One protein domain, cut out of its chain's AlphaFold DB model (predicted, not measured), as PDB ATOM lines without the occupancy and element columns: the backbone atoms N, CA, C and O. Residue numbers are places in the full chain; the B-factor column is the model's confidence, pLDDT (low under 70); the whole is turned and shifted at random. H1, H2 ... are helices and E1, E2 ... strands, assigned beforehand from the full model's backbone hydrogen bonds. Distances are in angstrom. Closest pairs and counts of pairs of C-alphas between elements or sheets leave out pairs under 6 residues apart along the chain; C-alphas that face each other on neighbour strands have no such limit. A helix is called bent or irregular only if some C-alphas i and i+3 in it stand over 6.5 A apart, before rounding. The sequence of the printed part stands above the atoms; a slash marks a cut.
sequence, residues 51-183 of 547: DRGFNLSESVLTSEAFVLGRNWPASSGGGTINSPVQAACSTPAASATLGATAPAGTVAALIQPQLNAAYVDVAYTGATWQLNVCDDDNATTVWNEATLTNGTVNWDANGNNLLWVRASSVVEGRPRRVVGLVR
ATOM      1  N   ASP A  51     197.798 129.920 294.840       96.75
ATOM      2  CA  ASP A  51     198.635 130.550 293.817       96.75
ATOM      3  C   ASP A  51     200.118 130.283 294.072       96.75
ATOM      4  O   ASP A  51     200.853 129.939 293.152       96.75
ATOM      5  N   ARG A  52     200.559 130.318 295.335       96.56
ATOM      6  CA  ARG A  52     201.934 129.961 295.716       96.56
ATOM      7  C   ARG A  52     202.303 128.541 295.297       96.56
ATOM      8  O   ARG A  52     203.370 128.339 294.719       96.56
ATOM      9  N   GLY A  53     201.426 127.572 295.577       96.62
ATOM     10  CA  GLY A  53     201.615 126.184 295.150       96.62
ATOM     11  C   GLY A  53     201.585 126.032 293.629       96.62
ATOM     12  O   GLY A  53     202.376 125.280 293.067       96.62
ATOM     13  N   PHE A  54     200.716 126.779 292.941       97.62
ATOM     14  CA  PHE A  54     200.691 126.794 291.480       97.62
ATOM     15  C   PHE A  54     202.011 127.321 290.894       97.62
ATOM     16  O   PHE A  54     202.623 126.619 290.094       97.62
ATOM     17  N   ASN A  55     202.494 128.477 291.360       97.50
ATOM     18  CA  ASN A  55     203.740 129.095 290.896       97.50
ATOM     19  C   ASN A  55     204.947 128.164 291.087       97.50
ATOM     20  O   ASN A  55     205.754 127.991 290.169       97.50
ATOM     21  N   LEU A  56     205.040 127.503 292.249       97.81
ATOM     22  CA  LEU A  56     206.104 126.534 292.520       97.81
ATOM     23  C   LEU A  56     206.018 125.322 291.579       97.81
ATOM     24  O   LEU A  56     207.024 124.941 290.985       97.81
ATOM     25  N   SER A  57     204.830 124.735 291.395       97.94
ATOM     26  CA  SER A  57     204.636 123.619 290.459       97.94
ATOM     27  C   SER A  57     204.950 124.002 289.009       97.94
ATOM     28  O   SER A  57     205.590 123.228 288.302       97.94
ATOM     29  N   GLU A  58     204.541 125.188 288.560       97.81
ATOM     30  CA  GLU A  58     204.842 125.695 287.216       97.81
ATOM     31  C   GLU A  58     206.348 125.938 287.029       97.81
ATOM     32  O   GLU A  58     206.913 125.601 285.988       97.81
ATOM     33  N   SER A  59     207.034 126.438 288.058       97.12
ATOM     34  CA  SER A  59     208.490 126.636 288.024       97.12
ATOM     35  C   SER A  59     209.257 125.317 287.959       97.12
ATOM     36  O   SER A  59     210.218 125.197 287.203       97.12
ATOM     37  N   VAL A  60     208.810 124.297 288.697       96.56
ATOM     38  CA  VAL A  60     209.362 122.934 288.607       96.56
ATOM     39  C   VAL A  60     209.164 122.369 287.196       96.56
ATOM     40  O   VAL A  60     210.108 121.848 286.607       96.56
ATOM     41  N   LEU A  61     207.963 122.516 286.624       96.50
ATOM     42  CA  LEU A  61     207.642 122.022 285.281       96.50
ATOM     43  C   LEU A  61     208.474 122.709 284.192       96.50
ATOM     44  O   LEU A  61     208.997 122.045 283.299       96.50
ATOM     45  N   THR A  62     208.605 124.034 284.254       95.81
ATOM     46  CA  THR A  62     209.391 124.814 283.284       95.81
ATOM     47  C   THR A  62     210.887 124.526 283.395       95.81
ATOM     48  O   THR A  62     211.558 124.404 282.369       95.81
ATOM     49  N   SER A  63     211.396 124.336 284.615       94.25
ATOM     50  CA  SER A  63     212.780 123.911 284.849       94.25
ATOM     51  C   SER A  63     213.040 122.523 284.264       94.25
ATOM     52  O   SER A  63     214.051 122.320 283.595       94.25
ATOM     53  N   GLU A  64     212.105 121.583 284.430       93.81
ATOM     54  CA  GLU A  64     212.237 120.255 283.832       93.81
ATOM     55  C   GLU A  64     212.202 120.300 282.304       93.81
ATOM     56  O   GLU A  64     213.020 119.661 281.650       93.81
ATOM     57  N   ALA A  65     211.311 121.095 281.707       92.19
ATOM     58  CA  ALA A  65     211.271 121.247 280.252       92.19
ATOM     59  C   ALA A  65     212.625 121.722 279.686       92.19
ATOM     60  O   ALA A  65     213.033 121.309 278.598       92.19
ATOM     61  N   PHE A  66     213.356 122.550 280.439       91.06
ATOM     62  CA  PHE A  66     214.707 122.976 280.082       91.06
ATOM     63  C   PHE A  66     215.752 121.858 280.221       91.06
ATOM     64  O   PHE A  66     216.631 121.736 279.365       91.06
ATOM     65  N   VAL A  67     215.650 121.021 281.261       89.81
ATOM     66  CA  VAL A  67     216.499 119.830 281.432       89.81
ATOM     67  C   VAL A  67     216.260 118.832 280.292       89.81
ATOM     68  O   VAL A  67     217.223 118.407 279.649       89.81
ATOM     69  N   LEU A  68     214.997 118.546 279.960       90.19
ATOM     70  CA  LEU A  68     214.604 117.669 278.847       90.19
ATOM     71  C   LEU A  68     215.082 118.188 277.490       90.19
ATOM     72  O   LEU A  68     215.470 117.403 276.629       90.19
ATOM     73  N   GLY A  69     215.106 119.510 277.295       89.00
ATOM     74  CA  GLY A  69     215.632 120.121 276.072       89.00
ATOM     75  C   GLY A  69     217.130 119.879 275.851       89.00
ATOM     76  O   GLY A  69     217.594 119.951 274.715       89.00
ATOM     77  N   ARG A  70     217.888 119.589 276.916       85.94
ATOM     78  CA  ARG A  70     219.322 119.264 276.852       85.94
ATOM     79  C   ARG A  70     219.571 117.760 276.808       85.94
ATOM     80  O   ARG A  70     220.448 117.322 276.073       85.94
ATOM     81  N   ASN A  71     218.794 116.996 277.574       86.31
ATOM     82  CA  ASN A  71     218.949 115.555 277.742       86.31
ATOM     83  C   ASN A  71     217.612 114.846 277.503       86.31
ATOM     84  O   ASN A  71     216.922 114.470 278.450       86.31
ATOM     85  N   TRP A  72     217.242 114.669 276.235       89.81
ATOM     86  CA  TRP A  72     216.009 113.966 275.882       89.81
ATOM     87  C   TRP A  72     216.132 112.462 276.181       89.81
ATOM     88  O   TRP A  72     217.047 111.819 275.653       89.81
ATOM     89  N   PRO A  73     215.239 111.860 276.989       89.75
ATOM     90  CA  PRO A  73     215.290 110.434 277.278       89.75
ATOM     91  C   PRO A  73     214.701 109.643 276.098       89.75
ATOM     92  O   PRO A  73     213.537 109.265 276.105       89.75
ATOM     93  N   ALA A  74     215.513 109.395 275.066       88.50
ATOM     94  CA  ALA A  74     215.095 108.686 273.849       88.50
ATOM     95  C   ALA A  74     215.048 107.149 273.991       88.50
ATOM     96  O   ALA A  74     214.604 106.452 273.083       88.50
ATOM     97  N   SER A  75     215.586 106.596 275.079       85.81
ATOM     98  CA  SER A  75     215.611 105.153 275.334       85.81
ATOM     99  C   SER A  75     215.733 104.857 276.827       85.81
ATOM    100  O   SER A  75     216.200 105.701 277.598       85.81
ATOM    101  N   SER A  76     215.403 103.626 277.226       78.88
ATOM    102  CA  SER A  76     215.502 103.118 278.606       78.88
ATOM    103  C   SER A  76     216.914 103.145 279.223       78.88
ATOM    104  O   SER A  76     217.078 102.817 280.394       78.88
ATOM    105  N   GLY A  77     217.941 103.544 278.466       68.69
ATOM    106  CA  GLY A  77     219.304 103.775 278.962       68.69
ATOM    107  C   GLY A  77     219.951 105.075 278.465       68.69
ATOM    108  O   GLY A  77     221.133 105.291 278.713       68.69
ATOM    109  N   GLY A  78     219.212 105.926 277.743       54.56
ATOM    110  CA  GLY A  78     219.774 107.008 276.922       54.56
ATOM    111  C   GLY A  78     220.029 108.352 277.614       54.56
ATOM    112  O   GLY A  78     220.598 109.241 276.989       54.56
ATOM    113  N   GLY A  79     219.641 108.536 278.879       55.66
ATOM    114  CA  GLY A  79     219.764 109.819 279.585       55.66
ATOM    115  C   GLY A  79     220.821 109.801 280.687       55.66
ATOM    116  O   GLY A  79     220.504 109.560 281.851       55.66
ATOM    117  N   THR A  80     222.082 110.078 280.360       48.31
ATOM    118  CA  THR A  80     223.166 110.222 281.348       48.31
ATOM    119  C   THR A  80     223.188 111.627 281.950       48.31
ATOM    120  O   THR A  80     224.117 112.381 281.716       48.31
ATOM    121  N   ILE A  81     222.190 111.956 282.778       48.97
ATOM    122  CA  ILE A  81     222.411 112.696 284.036       48.97
ATOM    123  C   ILE A  81     221.470 112.093 285.096       48.97
ATOM    124  O   ILE A  81     220.374 112.583 285.342       48.97
ATOM    125  N   ASN A  82     221.895 110.953 285.657       49.12
ATOM    126  CA  ASN A  82     221.341 110.246 286.826       49.12
ATOM    127  C   ASN A  82     219.812 110.179 286.926       49.12
ATOM    128  O   ASN A  82     219.204 110.540 287.937       49.12
ATOM    129  N   SER A  83     219.204 109.645 285.879       46.31
ATOM    130  CA  SER A  83     217.859 109.113 285.971       46.31
ATOM    131  C   SER A  83     217.908 107.763 286.706       46.31
ATOM    132  O   SER A  83     218.733 106.908 286.362       46.31
ATOM    133  N   PRO A  84     217.039 107.497 287.696       44.66
ATOM    134  CA  PRO A  84     216.585 106.134 287.920       44.66
ATOM    135  C   PRO A  84     215.776 105.708 286.675       44.66
ATOM    136  O   PRO A  84     214.550 105.628 286.720       44.66
ATOM    137  N   VAL A  85     216.447 105.437 285.539       47.06
ATOM    138  CA  VAL A  85     215.827 105.072 284.236       47.06
ATOM    139  C   VAL A  85     215.148 103.687 284.282       47.06
ATOM    140  O   VAL A  85     214.838 103.086 283.263       47.06
ATOM    141  N   GLN A  86     214.905 103.132 285.466       50.44
ATOM    142  CA  GLN A  86     214.176 101.874 285.628       50.44
ATOM    143  C   GLN A  86     212.824 102.038 286.316       50.44
ATOM    144  O   GLN A  86     212.119 101.049 286.506       50.44
ATOM    145  N   ALA A  87     212.440 103.257 286.694       58.16
ATOM    146  CA  ALA A  87     211.193 103.461 287.401       58.16
ATOM    147  C   ALA A  87     210.045 103.753 286.426       58.16
ATOM    148  O   ALA A  87     210.142 104.626 285.564       58.16
ATOM    149  N   ALA A  88     208.942 103.019 286.586       78.75
ATOM    150  CA  ALA A  88     207.666 103.371 285.979       78.75
ATOM    151  C   ALA A  88     207.321 104.837 286.299       78.75
ATOM    152  O   ALA A  88     207.657 105.329 287.377       78.75
ATOM    153  N   CYS A  89     206.597 105.503 285.399       87.12
ATOM    154  CA  CYS A  89     206.076 106.867 285.555       87.12
ATOM    155  C   CYS A  89     205.380 107.123 286.915       87.12
ATOM    156  O   CYS A  89     205.342 108.259 287.394       87.12
ATOM    157  N   SER A  90     204.889 106.071 287.589       86.88
ATOM    158  CA  SER A  90     204.360 106.104 288.962       86.88
ATOM    159  C   SER A  90     205.348 106.633 290.001       86.88
ATOM    160  O   SER A  90     204.930 107.200 291.012       86.88
ATOM    161  N   THR A  91     206.648 106.454 289.775       86.56
ATOM    162  CA  THR A  91     207.701 106.918 290.676       86.56
ATOM    163  C   THR A  91     208.148 108.311 290.241       86.56
ATOM    164  O   THR A  91     208.462 108.500 289.065       86.56
ATOM    165  N   PRO A  92     208.198 109.297 291.151       88.62
ATOM    166  CA  PRO A  92     208.723 110.612 290.816       88.62
ATOM    167  C   PRO A  92     210.152 110.513 290.264       88.62
ATOM    168  O   PRO A  92     211.034 109.950 290.908       88.62
ATOM    169  N   ALA A  93     210.375 111.095 289.086       85.06
ATOM    170  CA  ALA A  93     211.691 111.256 288.475       85.06
ATOM    171  C   ALA A  93     212.601 112.150 289.334       85.06
ATOM    172  O   ALA A  93     213.810 111.933 289.410       85.06
ATOM    173  N   ALA A  94     212.011 113.134 290.017       90.56
ATOM    174  CA  ALA A  94     212.691 113.976 290.987       90.56
ATOM    175  C   ALA A  94     211.737 114.383 292.113       90.56
ATOM    176  O   ALA A  94     210.534 114.546 291.908       90.56
ATOM    177  N   SER A  95     212.278 114.568 293.313       93.62
ATOM    178  CA  SER A  95     211.557 115.194 294.417       93.62
ATOM    179  C   SER A  95     212.536 115.835 295.383       93.62
ATOM    180  O   SER A  95     213.636 115.313 295.576       93.62
ATOM    181  N   ALA A  96     212.140 116.950 295.988       95.81
ATOM    182  CA  ALA A  96     212.927 117.606 297.019       95.81
ATOM    183  C   ALA A  96     212.065 118.543 297.877       95.81
ATOM    184  O   ALA A  96     210.891 118.799 297.597       95.81
ATOM    185  N   THR A  97     212.668 119.027 298.960       96.94
ATOM    186  CA  THR A  97     212.090 120.029 299.864       96.94
ATOM    187  C   THR A  97     212.855 121.334 299.687       96.94
ATOM    188  O   THR A  97     214.084 121.313 299.660       96.94
ATOM    189  N   LEU A  98     212.158 122.464 299.553       94.44
ATOM    190  CA  LEU A  98     212.795 123.782 299.500       94.44
ATOM    191  C   LEU A  98     213.640 124.027 300.759       94.44
ATOM    192  O   LEU A  98     213.219 123.722 301.875       94.44
ATOM    193  N   GLY A  99     214.859 124.524 300.556       89.50
ATOM    194  CA  GLY A  99     215.879 124.697 301.595       89.50
ATOM    195  C   GLY A  99     216.692 123.441 301.941       89.50
ATOM    196  O   GLY A  99     217.701 123.559 302.630       89.50
ATOM    197  N   ALA A 100     216.318 122.253 301.452       92.31
ATOM    198  CA  ALA A 100     217.123 121.042 301.623       92.31
ATOM    199  C   ALA A 100     218.161 120.886 300.498       92.31
ATOM    200  O   ALA A 100     217.938 121.291 299.353       92.31
ATOM    201  N   THR A 101     219.295 120.257 300.810       92.12
ATOM    202  CA  THR A 101     220.289 119.858 299.806       92.12
ATOM    203  C   THR A 101     219.782 118.624 299.062       92.12
ATOM    204  O   THR A 101     219.575 117.570 299.664       92.12
ATOM    205  N   ALA A 102     219.574 118.742 297.750       89.31
ATOM    206  CA  ALA A 102     219.207 117.601 296.917       89.31
ATOM    207  C   ALA A 102     220.399 116.629 296.758       89.31
ATOM    208  O   ALA A 102     221.545 117.086 296.704       89.31
ATOM    209  N   PRO A 103     220.171 115.304 296.651       85.62
ATOM    210  CA  PRO A 103     221.251 114.347 296.432       85.62
ATOM    211  C   PRO A 103     222.017 114.669 295.145       85.62
ATOM    212  O   PRO A 103     221.412 114.805 294.076       85.62
ATOM    213  N   ALA A 104     223.342 114.787 295.249       84.19
ATOM    214  CA  ALA A 104     224.200 115.133 294.121       84.19
ATOM    215  C   ALA A 104     223.993 114.173 292.941       84.19
ATOM    216  O   ALA A 104     223.737 112.980 293.107       84.19
ATOM    217  N   GLY A 105     224.088 114.722 291.732       79.94
ATOM    218  CA  GLY A 105     223.871 113.988 290.495       79.94
ATOM    219  C   GLY A 105     222.407 113.891 290.064       79.94
ATOM    220  O   GLY A 105     222.170 113.810 288.870       79.94
ATOM    221  N   THR A 106     221.421 113.956 290.957       85.69
ATOM    222  CA  THR A 106     220.003 113.827 290.566       85.69
ATOM    223  C   THR A 106     219.494 115.019 289.743       85.69
ATOM    224  O   THR A 106     220.017 116.127 289.852       85.69
ATOM    225  N   VAL A 107     218.403 114.833 288.988       86.44
ATOM    226  CA  VAL A 107     217.664 115.946 288.352       86.44
ATOM    227  C   VAL A 107     217.245 116.994 289.392       86.44
ATOM    228  O   VAL A 107     217.316 118.197 289.138       86.44
ATOM    229  N   ALA A 108     216.912 116.559 290.614       91.75
ATOM    230  CA  ALA A 108     216.641 117.476 291.713       91.75
ATOM    231  C   ALA A 108     217.839 118.376 292.041       91.75
ATOM    232  O   ALA A 108     217.633 119.559 292.271       91.75
ATOM    233  N   ALA A 109     219.080 117.886 291.985       91.38
ATOM    234  CA  ALA A 109     220.261 118.725 292.201       91.38
ATOM    235  C   ALA A 109     220.465 119.801 291.119       91.38
ATOM    236  O   ALA A 109     221.079 120.823 291.405       91.38
ATOM    237  N   LEU A 110     219.926 119.610 289.908       89.19
ATOM    238  CA  LEU A 110     219.963 120.623 288.846       89.19
ATOM    239  C   LEU A 110     218.894 121.707 289.039       89.19
ATOM    240  O   LEU A 110     219.154 122.883 288.797       89.19
ATOM    241  N   ILE A 111     217.694 121.310 289.468       93.12
ATOM    242  CA  ILE A 111     216.531 122.203 289.590       93.12
ATOM    243  C   ILE A 111     216.523 122.938 290.943       93.12
ATOM    244  O   ILE A 111     216.216 124.128 291.018       93.12
ATOM    245  N   GLN A 112     216.876 122.243 292.026       95.19
ATOM    246  CA  GLN A 112     216.735 122.722 293.402       95.19
ATOM    247  C   GLN A 112     217.438 124.060 293.682       95.19
ATOM    248  O   GLN A 112     216.811 124.894 294.336       95.19
ATOM    249  N   PRO A 113     218.681 124.322 293.223       93.69
ATOM    250  CA  PRO A 113     219.348 125.595 293.506       93.69
ATOM    251  C   PRO A 113     218.574 126.796 292.950       93.69
ATOM    252  O   PRO A 113     218.423 127.807 293.631       93.69
ATOM    253  N   GLN A 114     218.006 126.653 291.748       93.56
ATOM    254  CA  GLN A 114     217.211 127.702 291.103       93.56
ATOM    255  C   GLN A 114     215.906 127.955 291.861       93.56
ATOM    256  O   GLN A 114     215.535 129.104 292.094       93.56
ATOM    257  N   LEU A 115     215.231 126.887 292.301       95.69
ATOM    258  CA  LEU A 115     214.009 127.014 293.092       95.69
ATOM    259  C   LEU A 115     214.281 127.601 294.482       95.69
ATOM    260  O   LEU A 115     213.532 128.466 294.922       95.69
ATOM    261  N   ASN A 116     215.360 127.193 295.154       95.12
ATOM    262  CA  ASN A 116     215.751 127.766 296.444       95.12
ATOM    263  C   ASN A 116     216.007 129.274 296.331       95.12
ATOM    264  O   ASN A 116     215.578 130.022 297.203       95.12
ATOM    265  N   ALA A 117     216.660 129.721 295.254       92.44
ATOM    266  CA  ALA A 117     216.915 131.138 295.012       92.44
ATOM    267  C   ALA A 117     215.636 131.930 294.679       92.44
ATOM    268  O   ALA A 117     215.490 133.075 295.102       92.44
ATOM    269  N   ALA A 118     214.695 131.335 293.939       93.69
ATOM    270  CA  ALA A 118     213.445 131.993 293.557       93.69
ATOM    271  C   ALA A 118     212.402 132.047 294.693       93.69
ATOM    272  O   ALA A 118     211.576 132.958 294.725       93.69
ATOM    273  N   TYR A 119     212.435 131.091 295.626       95.94
ATOM    274  CA  TYR A 119     211.390 130.867 296.631       95.94
ATOM    275  C   TYR A 119     211.923 130.943 298.073       95.94
ATOM    276  O   TYR A 119     211.754 130.016 298.860       95.94
ATOM    277  N   VAL A 120     212.555 132.071 298.425       94.31
ATOM    278  CA  VAL A 120     213.174 132.316 299.752       94.31
ATOM    279  C   VAL A 120     212.159 132.742 300.834       94.31
ATOM    280  O   VAL A 120     212.482 132.763 302.020       94.31
ATOM    281  N   ASP A 121     210.926 133.097 300.458       93.69
ATOM    282  CA  ASP A 121     209.890 133.569 301.394       93.69
ATOM    283  C   ASP A 121     209.541 132.493 302.447       93.69
ATOM    284  O   ASP A 121     209.446 131.303 302.143       93.69
ATOM    285  N   VAL A 122     209.303 132.927 303.693       93.81
ATOM    286  CA  VAL A 122     208.904 132.072 304.824       93.81
ATOM    287  C   VAL A 122     207.715 131.163 304.493       93.81
ATOM    288  O   VAL A 122     207.669 130.030 304.970       93.81
ATOM    289  N   ALA A 123     206.804 131.611 303.629       93.81
ATOM    290  CA  ALA A 123     205.666 130.840 303.136       93.81
ATOM    291  C   ALA A 123     206.048 129.543 302.399       93.81
ATOM    292  O   ALA A 123     205.238 128.621 302.308       93.81
ATOM    293  N   TYR A 124     207.266 129.465 301.861       96.50
ATOM    294  CA  TYR A 124     207.796 128.297 301.157       96.50
ATOM    295  C   TYR A 124     208.684 127.411 302.041       96.50
ATOM    296  O   TYR A 124     209.169 126.374 301.583       96.50
ATOM    297  N   THR A 125     208.867 127.764 303.316       95.12
ATOM    298  CA  THR A 125     209.650 126.959 304.262       95.12
ATOM    299  C   THR A 125     209.032 125.571 304.406       95.12
ATOM    300  O   THR A 125     207.871 125.430 304.786       95.12
ATOM    301  N   GLY A 126     209.807 124.531 304.094       95.19
ATOM    302  CA  GLY A 126     209.331 123.145 304.140       95.19
ATOM    303  C   GLY A 126     208.369 122.768 303.009       95.19
ATOM    304  O   GLY A 126     207.808 121.672 303.036       95.19
ATOM    305  N   ALA A 127     208.174 123.633 302.008       97.81
ATOM    306  CA  ALA A 127     207.424 123.256 300.821       97.81
ATOM    307  C   ALA A 127     208.146 122.122 300.084       97.81
ATOM    308  O   ALA A 127     209.368 122.133 299.923       97.81
ATOM    309  N   THR A 128     207.381 121.138 299.623       98.12
ATOM    310  CA  THR A 128     207.913 119.979 298.894       98.12
ATOM    311  C   THR A 128     207.456 120.015 297.450       98.12
ATOM    312  O   THR A 128     206.390 120.548 297.140       98.12
ATOM    313  N   TRP A 129     208.251 119.442 296.558       97.69
ATOM    314  CA  TRP A 129     207.878 119.274 295.164       97.69
ATOM    315  C   TRP A 129     208.300 117.903 294.640       97.69
ATOM    316  O   TRP A 129     209.214 117.259 295.155       97.69
ATOM    317  N   GLN A 130     207.575 117.441 293.629       95.88
ATOM    318  CA  GLN A 130     207.757 116.168 292.954       95.88
ATOM    319  C   GLN A 130     207.536 116.359 291.460       95.88
ATOM    320  O   GLN A 130     206.712 117.172 291.041       95.88
ATOM    321  N   LEU A 131     208.246 115.575 290.670       94.75
ATOM    322  CA  LEU A 131     208.217 115.608 289.224       94.75
ATOM    323  C   LEU A 131     208.039 114.184 288.700       94.75
ATOM    324  O   LEU A 131     208.774 113.291 289.107       94.75
ATOM    325  N   ASN A 132     207.108 113.979 287.777       93.31
ATOM    326  CA  ASN A 132     206.957 112.749 287.009       93.31
ATOM    327  C   ASN A 132     207.128 113.088 285.524       93.31
ATOM    328  O   ASN A 132     206.513 114.041 285.043       93.31
ATOM    329  N   VAL A 133     207.940 112.306 284.819       92.50
ATOM    330  CA  VAL A 133     208.100 112.374 283.362       92.50
ATOM    331  C   VAL A 133     207.623 111.045 282.803       92.50
ATOM    332  O   VAL A 133     208.048 109.996 283.289       92.50
ATOM    333  N   CYS A 134     206.707 111.093 281.846       92.81
ATOM    334  CA  CYS A 134     205.981 109.926 281.368       92.81
ATOM    335  C   CYS A 134     205.849 109.975 279.853       92.81
ATOM    336  O   CYS A 134     205.538 111.033 279.303       92.81
ATOM    337  N   ASP A 135     206.047 108.833 279.205       92.88
ATOM    338  CA  ASP A 135     205.726 108.657 277.793       92.88
ATOM    339  C   ASP A 135     204.261 109.008 277.526       92.88
ATOM    340  O   ASP A 135     203.385 108.748 278.365       92.88
ATOM    341  N   ASP A 136     203.977 109.594 276.368       90.75
ATOM    342  CA  ASP A 136     202.604 109.659 275.902       90.75
ATOM    343  C   ASP A 136     202.253 108.308 275.268       90.75
ATOM    344  O   ASP A 136     202.960 107.768 274.433       90.75
ATOM    345  N   ASP A 137     201.157 107.681 275.669       82.81
ATOM    346  CA  ASP A 137     200.809 106.327 275.220       82.81
ATOM    347  C   ASP A 137     200.315 106.261 273.753       82.81
ATOM    348  O   ASP A 137     199.603 105.326 273.379       82.81
ATOM    349  N   ASN A 138     200.657 107.257 272.917       73.19
ATOM    350  CA  ASN A 138     200.176 107.543 271.553       73.19
ATOM    351  C   ASN A 138     198.647 107.670 271.386       73.19
ATOM    352  O   ASN A 138     198.175 108.115 270.336       73.19
ATOM    353  N   ALA A 139     197.854 107.276 272.380       76.12
ATOM    354  CA  ALA A 139     196.400 107.214 272.307       76.12
ATOM    355  C   ALA A 139     195.732 108.451 272.921       76.12
ATOM    356  O   ALA A 139     194.600 108.786 272.558       76.12
ATOM    357  N   THR A 140     196.411 109.139 273.844       79.62
ATOM    358  CA  THR A 140     195.816 110.227 274.621       79.62
ATOM    359  C   THR A 140     196.441 111.587 274.307       79.62
ATOM    360  O   THR A 140     197.633 111.825 274.453       79.62
ATOM    361  N   THR A 141     195.598 112.540 273.898       85.31
ATOM    362  CA  THR A 141     195.980 113.961 273.744       85.31
ATOM    363  C   THR A 141     195.772 114.767 275.027       85.31
ATOM    364  O   THR A 141     196.069 115.961 275.077       85.31
ATOM    365  N   VAL A 142     195.234 114.125 276.066       90.00
ATOM    366  CA  VAL A 142     194.870 114.729 277.347       90.00
ATOM    367  C   VAL A 142     195.483 113.894 278.458       90.00
ATOM    368  O   VAL A 142     195.333 112.674 278.463       90.00
ATOM    369  N   TRP A 143     196.129 114.561 279.412       91.62
ATOM    370  CA  TRP A 143     196.663 113.908 280.601       91.62
ATOM    371  C   TRP A 143     195.578 113.156 281.380       91.62
ATOM    372  O   TRP A 143     194.497 113.692 281.641       91.62
ATOM    373  N   ASN A 144     195.912 111.951 281.837       90.12
ATOM    374  CA  ASN A 144     195.117 111.173 282.775       90.12
ATOM    375  C   ASN A 144     196.012 110.743 283.947       90.12
ATOM    376  O   ASN A 144     197.132 110.295 283.741       90.12
ATOM    377  N   GLU A 145     195.535 110.817 285.192       91.31
ATOM    378  CA  GLU A 145     196.311 110.308 286.336       91.31
ATOM    379  C   GLU A 145     196.561 108.790 286.240       91.31
ATOM    380  O   GLU A 145     197.533 108.304 286.811       91.31
ATOM    381  N   ALA A 146     195.757 108.049 285.464       88.25
ATOM    382  CA  ALA A 146     196.024 106.646 285.141       88.25
ATOM    383  C   ALA A 146     197.350 106.445 284.384       88.25
ATOM    384  O   ALA A 146     197.946 105.375 284.485       88.25
ATOM    385  N   THR A 147     197.862 107.469 283.688       85.56
ATOM    386  CA  THR A 147     199.188 107.450 283.049       85.56
ATOM    387  C   THR A 147     200.287 107.162 284.075       85.56
ATOM    388  O   THR A 147     201.215 106.421 283.761       85.56
ATOM    389  N   LEU A 148     200.137 107.627 285.327       85.06
ATOM    390  CA  LEU A 148     201.057 107.299 286.424       85.06
ATOM    391  C   LEU A 148     201.029 105.807 286.765       85.06
ATOM    392  O   LEU A 148     202.068 105.227 287.047       85.06
ATOM    393  N   THR A 149     199.862 105.166 286.751       83.81
ATOM    394  CA  THR A 149     199.696 103.785 287.232       83.81
ATOM    395  C   THR A 149     199.817 102.722 286.144       83.81
ATOM    396  O   THR A 149     200.130 101.579 286.462       83.81
ATOM    397  N   ASN A 150     199.613 103.069 284.872       81.44
ATOM    398  CA  ASN A 150     199.533 102.118 283.754       81.44
ATOM    399  C   ASN A 150     200.896 101.592 283.264       81.44
ATOM    400  O   ASN A 150     200.995 101.085 282.150       81.44
ATOM    401  N   GLY A 151     201.952 101.709 284.073       68.81
ATOM    402  CA  GLY A 151     203.283 101.224 283.707       68.81
ATOM    403  C   GLY A 151     203.896 101.962 282.517       68.81
ATOM    404  O   GLY A 151     204.769 101.405 281.856       68.81
ATOM    405  N   THR A 152     203.452 103.196 282.240       78.94
ATOM    406  CA  THR A 152     204.118 104.032 281.240       78.94
ATOM    407  C   THR A 152     205.563 104.254 281.669       78.94
ATOM    408  O   THR A 152     205.889 104.360 282.860       78.94
ATOM    409  N   VAL A 153     206.453 104.222 280.691       88.75
ATOM    410  CA  VAL A 153     207.882 104.388 280.927       88.75
ATOM    411  C   VAL A 153     208.217 105.876 281.023       88.75
ATOM    412  O   VAL A 153     207.463 106.731 280.566       88.75
ATOM    413  N   ASN A 154     209.336 106.202 281.659       89.81
ATOM    414  CA  ASN A 154     209.811 107.574 281.859       89.81
ATOM    415  C   ASN A 154     210.725 108.078 280.724       89.81
ATOM    416  O   ASN A 154     211.587 108.931 280.940       89.81
ATOM    417  N   TRP A 155     210.573 107.515 279.529       90.75
ATOM    418  CA  TRP A 155     211.326 107.841 278.322       90.75
ATOM    419  C   TRP A 155     210.376 107.813 277.124       90.75
ATOM    420  O   TRP A 155     209.293 107.251 277.232       90.75
ATOM    421  N   ASP A 156     210.769 108.428 276.013       91.81
ATOM    422  CA  ASP A 156     209.961 108.532 274.789       91.81
ATOM    423  C   ASP A 156     209.911 107.167 274.084       91.81
ATOM    424  O   ASP A 156     210.732 106.865 273.213       91.81
ATOM    425  N   ALA A 157     209.006 106.299 274.546       91.62
ATOM    426  CA  ALA A 157     208.969 104.882 274.184       91.62
ATOM    427  C   ALA A 157     208.613 104.664 272.725       91.62
ATOM    428  O   ALA A 157     209.031 103.695 272.083       91.62
ATOM    429  N   ASN A 158     207.790 105.573 272.231       91.81
ATOM    430  CA  ASN A 158     207.170 105.502 270.933       91.81
ATOM    431  C   ASN A 158     207.933 106.308 269.857       91.81
ATOM    432  O   ASN A 158     207.622 106.176 268.670       91.81
ATOM    433  N   GLY A 159     208.936 107.106 270.247       92.94
ATOM    434  CA  GLY A 159     209.790 107.897 269.360       92.94
ATOM    435  C   GLY A 159     209.099 109.106 268.721       92.94
ATOM    436  O   GLY A 159     209.555 109.600 267.682       92.94
ATOM    437  N   ASN A 160     207.983 109.576 269.277       92.62
ATOM    438  CA  ASN A 160     207.187 110.658 268.704       92.62
ATOM    439  C   ASN A 160     207.658 112.058 269.152       92.62
ATOM    440  O   ASN A 160     207.146 113.068 268.648       92.62
ATOM    441  N   ASN A 161     208.688 112.126 270.005       93.62
ATOM    442  CA  ASN A 161     209.264 113.349 270.557       93.62
ATOM    443  C   ASN A 161     208.311 114.119 271.484       93.62
ATOM    444  O   ASN A 161     208.389 115.352 271.554       93.62
ATOM    445  N   LEU A 162     207.414 113.419 272.177       93.88
ATOM    446  CA  LEU A 162     206.486 113.963 273.161       93.88
ATOM    447  C   LEU A 162     206.663 113.256 274.505       93.88
ATOM    448  O   LEU A 162     206.852 112.053 274.573       93.88
ATOM    449  N   LEU A 163     206.600 114.024 275.588       93.44
ATOM    450  CA  LEU A 163     206.590 113.501 276.951       93.44
ATOM    451  C   LEU A 163     205.633 114.325 277.799       93.44
ATOM    452  O   LEU A 163     205.624 115.558 277.741       93.44
ATOM    453  N   TRP A 164     204.851 113.655 278.632       95.19
ATOM    454  CA  TRP A 164     204.098 114.311 279.685       95.19
ATOM    455  C   TRP A 164     205.007 114.608 280.870       95.19
ATOM    456  O   TRP A 164     205.676 113.726 281.405       95.19
ATOM    457  N   VAL A 165     204.983 115.855 281.324       95.06
ATOM    458  CA  VAL A 165     205.678 116.301 282.529       95.06
ATOM    459  C   VAL A 165     204.645 116.769 283.534       95.06
ATOM    460  O   VAL A 165     203.907 117.723 283.288       95.06
ATOM    461  N   ARG A 166     204.602 116.108 284.687       95.88
ATOM    462  CA  ARG A 166     203.741 116.466 285.811       95.88
ATOM    463  C   ARG A 166     204.588 116.955 286.969       95.88
ATOM    464  O   ARG A 166     205.385 116.203 287.517       95.88
ATOM    465  N   ALA A 167     204.341 118.181 287.398       97.12
ATOM    466  CA  ALA A 167     204.921 118.750 288.601       97.12
ATOM    467  C   ALA A 167     203.857 118.842 289.698       97.12
ATOM    468  O   ALA A 167     202.790 119.426 289.506       97.12
ATOM    469  N   SER A 168     204.148 118.286 290.869       97.50
ATOM    470  CA  SER A 168     203.333 118.409 292.075       97.50
ATOM    471  C   SER A 168     204.107 119.205 293.114       97.50
ATOM    472  O   SER A 168     205.287 118.959 293.312       97.50
ATOM    473  N   SER A 169     203.459 120.130 293.806       97.94
ATOM    474  CA  SER A 169     204.033 120.823 294.957       97.94
ATOM    475  C   SER A 169     203.081 120.771 296.143       97.94
ATOM    476  O   SER A 169     201.877 120.578 295.972       97.94
ATOM    477  N   VAL A 170     203.615 120.914 297.352       98.25
ATOM    478  CA  VAL A 170     202.848 121.069 298.587       98.25
ATOM    479  C   VAL A 170     203.398 122.282 299.319       98.25
ATOM    480  O   VAL A 170     204.524 122.246 299.809       98.25
ATOM    481  N   VAL A 171     202.598 123.346 299.397       97.75
ATOM    482  CA  VAL A 171     202.920 124.589 300.118       97.75
ATOM    483  C   VAL A 171     201.913 124.740 301.251       97.75
ATOM    484  O   VAL A 171     200.711 124.620 301.013       97.75
ATOM    485  N   GLU A 172     202.385 124.932 302.487       96.00
ATOM    486  CA  GLU A 172     201.529 125.033 303.688       96.00
ATOM    487  C   GLU A 172     200.515 123.866 303.801       96.00
ATOM    488  O   GLU A 172     199.342 124.044 304.132       96.00
ATOM    489  N   GLY A 173     200.945 122.647 303.445       96.00
ATOM    490  CA  GLY A 173     200.109 121.439 303.472       96.00
ATOM    491  C   GLY A 173     199.072 121.329 302.345       96.00
ATOM    492  O   GLY A 173     198.292 120.377 302.327       96.00
ATOM    493  N   ARG A 174     199.045 122.263 301.385       96.06
ATOM    494  CA  ARG A 174     198.093 122.250 300.264       96.06
ATOM    495  C   ARG A 174     198.761 121.754 298.980       96.06
ATOM    496  O   ARG A 174     199.652 122.435 298.471       96.06
ATOM    497  N   PRO A 175     198.332 120.607 298.421       97.19
ATOM    498  CA  PRO A 175     198.911 120.091 297.192       97.19
ATOM    499  C   PRO A 175     198.393 120.849 295.964       97.19
ATOM    500  O   PRO A 175     197.194 121.112 295.834       97.19
ATOM    501  N   ARG A 176     199.289 121.134 295.020       97.19
ATOM    502  CA  ARG A 176     198.986 121.625 293.672       97.19
ATOM    503  C   ARG A 176     199.720 120.787 292.639       97.19
ATOM    504  O   ARG A 176     200.802 120.279 292.902       97.19
ATOM    505  N   ARG A 177     199.086 120.586 291.485       97.00
ATOM    506  CA  ARG A 177     199.599 119.759 290.390       97.00
ATOM    507  C   ARG A 177     199.414 120.514 289.087       97.00
ATOM    508  O   ARG A 177     198.333 121.046 288.845       97.00
ATOM    509  N   VAL A 178     200.458 120.543 288.275       97.38
ATOM    510  CA  VAL A 178     200.455 121.107 286.926       97.38
ATOM    511  C   VAL A 178     201.030 120.051 285.997       97.38
ATOM    512  O   VAL A 178     201.968 119.342 286.363       97.38
ATOM    513  N   VAL A 179     200.438 119.920 284.815       96.88
ATOM    514  CA  VAL A 179     200.880 118.976 283.793       96.88
ATOM    515  C   VAL A 179     201.062 119.715 282.480       96.88
ATOM    516  O   VAL A 179     200.238 120.555 282.123       96.88
ATOM    517  N   GLY A 180     202.130 119.388 281.762       96.06
ATOM    518  CA  GLY A 180     202.434 119.917 280.443       96.06
ATOM    519  C   GLY A 180     202.885 118.805 279.508       96.06
ATOM    520  O   GLY A 180     203.560 117.871 279.932       96.06
ATOM    521  N   LEU A 181     202.508 118.915 278.235       95.38
ATOM    522  CA  LEU A 181     203.048 118.078 277.166       95.38
ATOM    523  C   LEU A 181     204.279 118.777 276.590       95.38
ATOM    524  O   LEU A 181     204.163 119.842 275.975       95.38
ATOM    525  N   VAL A 182     205.455 118.201 276.803       94.75
ATOM    526  CA  VAL A 182     206.720 118.717 276.283       94.75
ATOM    527  C   VAL A 182     207.003 118.045 274.951       94.75
ATOM    528  O   VAL A 182     206.966 116.824 274.846       94.75
ATOM    529  N   ARG A 183     207.298 118.851 273.928       94.69
ATOM    530  CA  ARG A 183     207.702 118.368 272.608       94.69
ATOM    531  C   ARG A 183     209.128 118.784 272.314       94.69
ATOM    532  O   ARG A 183     209.378 119.986 272.177       94.69
TER     533      ARG A 183
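Overview. This is residues 51 to 183 of the 547 residues of an uncharacterized protein of Solirubrobacterales bacterium (UniProt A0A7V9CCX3). A twisted sheet of four antiparallel strands is covered on one face by two helices, the long H1 lying over E2, E3 and E4 and the shorter H2 over the edge strand E1. These make two layers, with helices on one face of the sheet, while tiny H3 only grazes the sheet. The 133 printed residues run H1, E1, H2, E2, H3, E3, E4, with sheet order E1, E2, E3, E4 and a mixed class of helices and strands. The whole is compact, with a radius of gyration of the C-alphas of 14.2 A and spans of 43 by 29 by 21 A.

Along the chain. The strands are E1, residues 94 to 97, E2, 128 to 135, 24.0 A long, E3, 162 to 171, 29.2 A, and E4, 174 to 183, 29.5 A, ending at C-alpha 183 (207.702, 118.368, 272.608). H1, residues 51 to 70, is 29.0 A long from C-alpha 51 (198.635, 130.550, 293.817). H2 is residues 107 to 118, 17.4 A, only just irregular, with C-alphas 110 and 113 6.8 A apart; H3 is 146 to 149.

Arrangement. N 96 and O 129 of E1 and E2 are 3.1 A apart, N 130 and O 168 of E2 and E3 2.8 A, and N 167 and O 178 of the hairpin E3 and E4 2.8 A, each within hydrogen-bond range. H1 has a height over the sheet of 7.4 A and is only just slantwise to the strands, 32 degrees to E3 on the local plane; their closest C-alphas, Ser 57 and Ala 167, are 5.2 A apart. H2, on the same face at a height of 9.2 A, runs only just along the strands, 29 degrees to E1 on the local plane; Ala 94 and Ala 108 have the closest C-alphas, 5.3 A. Residues 56 to 64 of H1 touch residues 111 to 115 of H2, closest at C-alphas 63 and 111, 6.3 A, at a steep tilt of 45 degrees, opposite ways. H3 is apart from H1 and H2. Every O i to N i+4 pair is within hydrogen-bond range in H1, and 6 of 8 in H2; H3 is too short for such a pair.

Size, cuts and confidence. The C-alphas of Val 122 and Asn 158, the two farthest apart, are 43.1 A apart. The printed part has no cut; the links H1 to E1 and H3 to E3 are long. Residues 77 to 87 and 151 have pLDDT under 70.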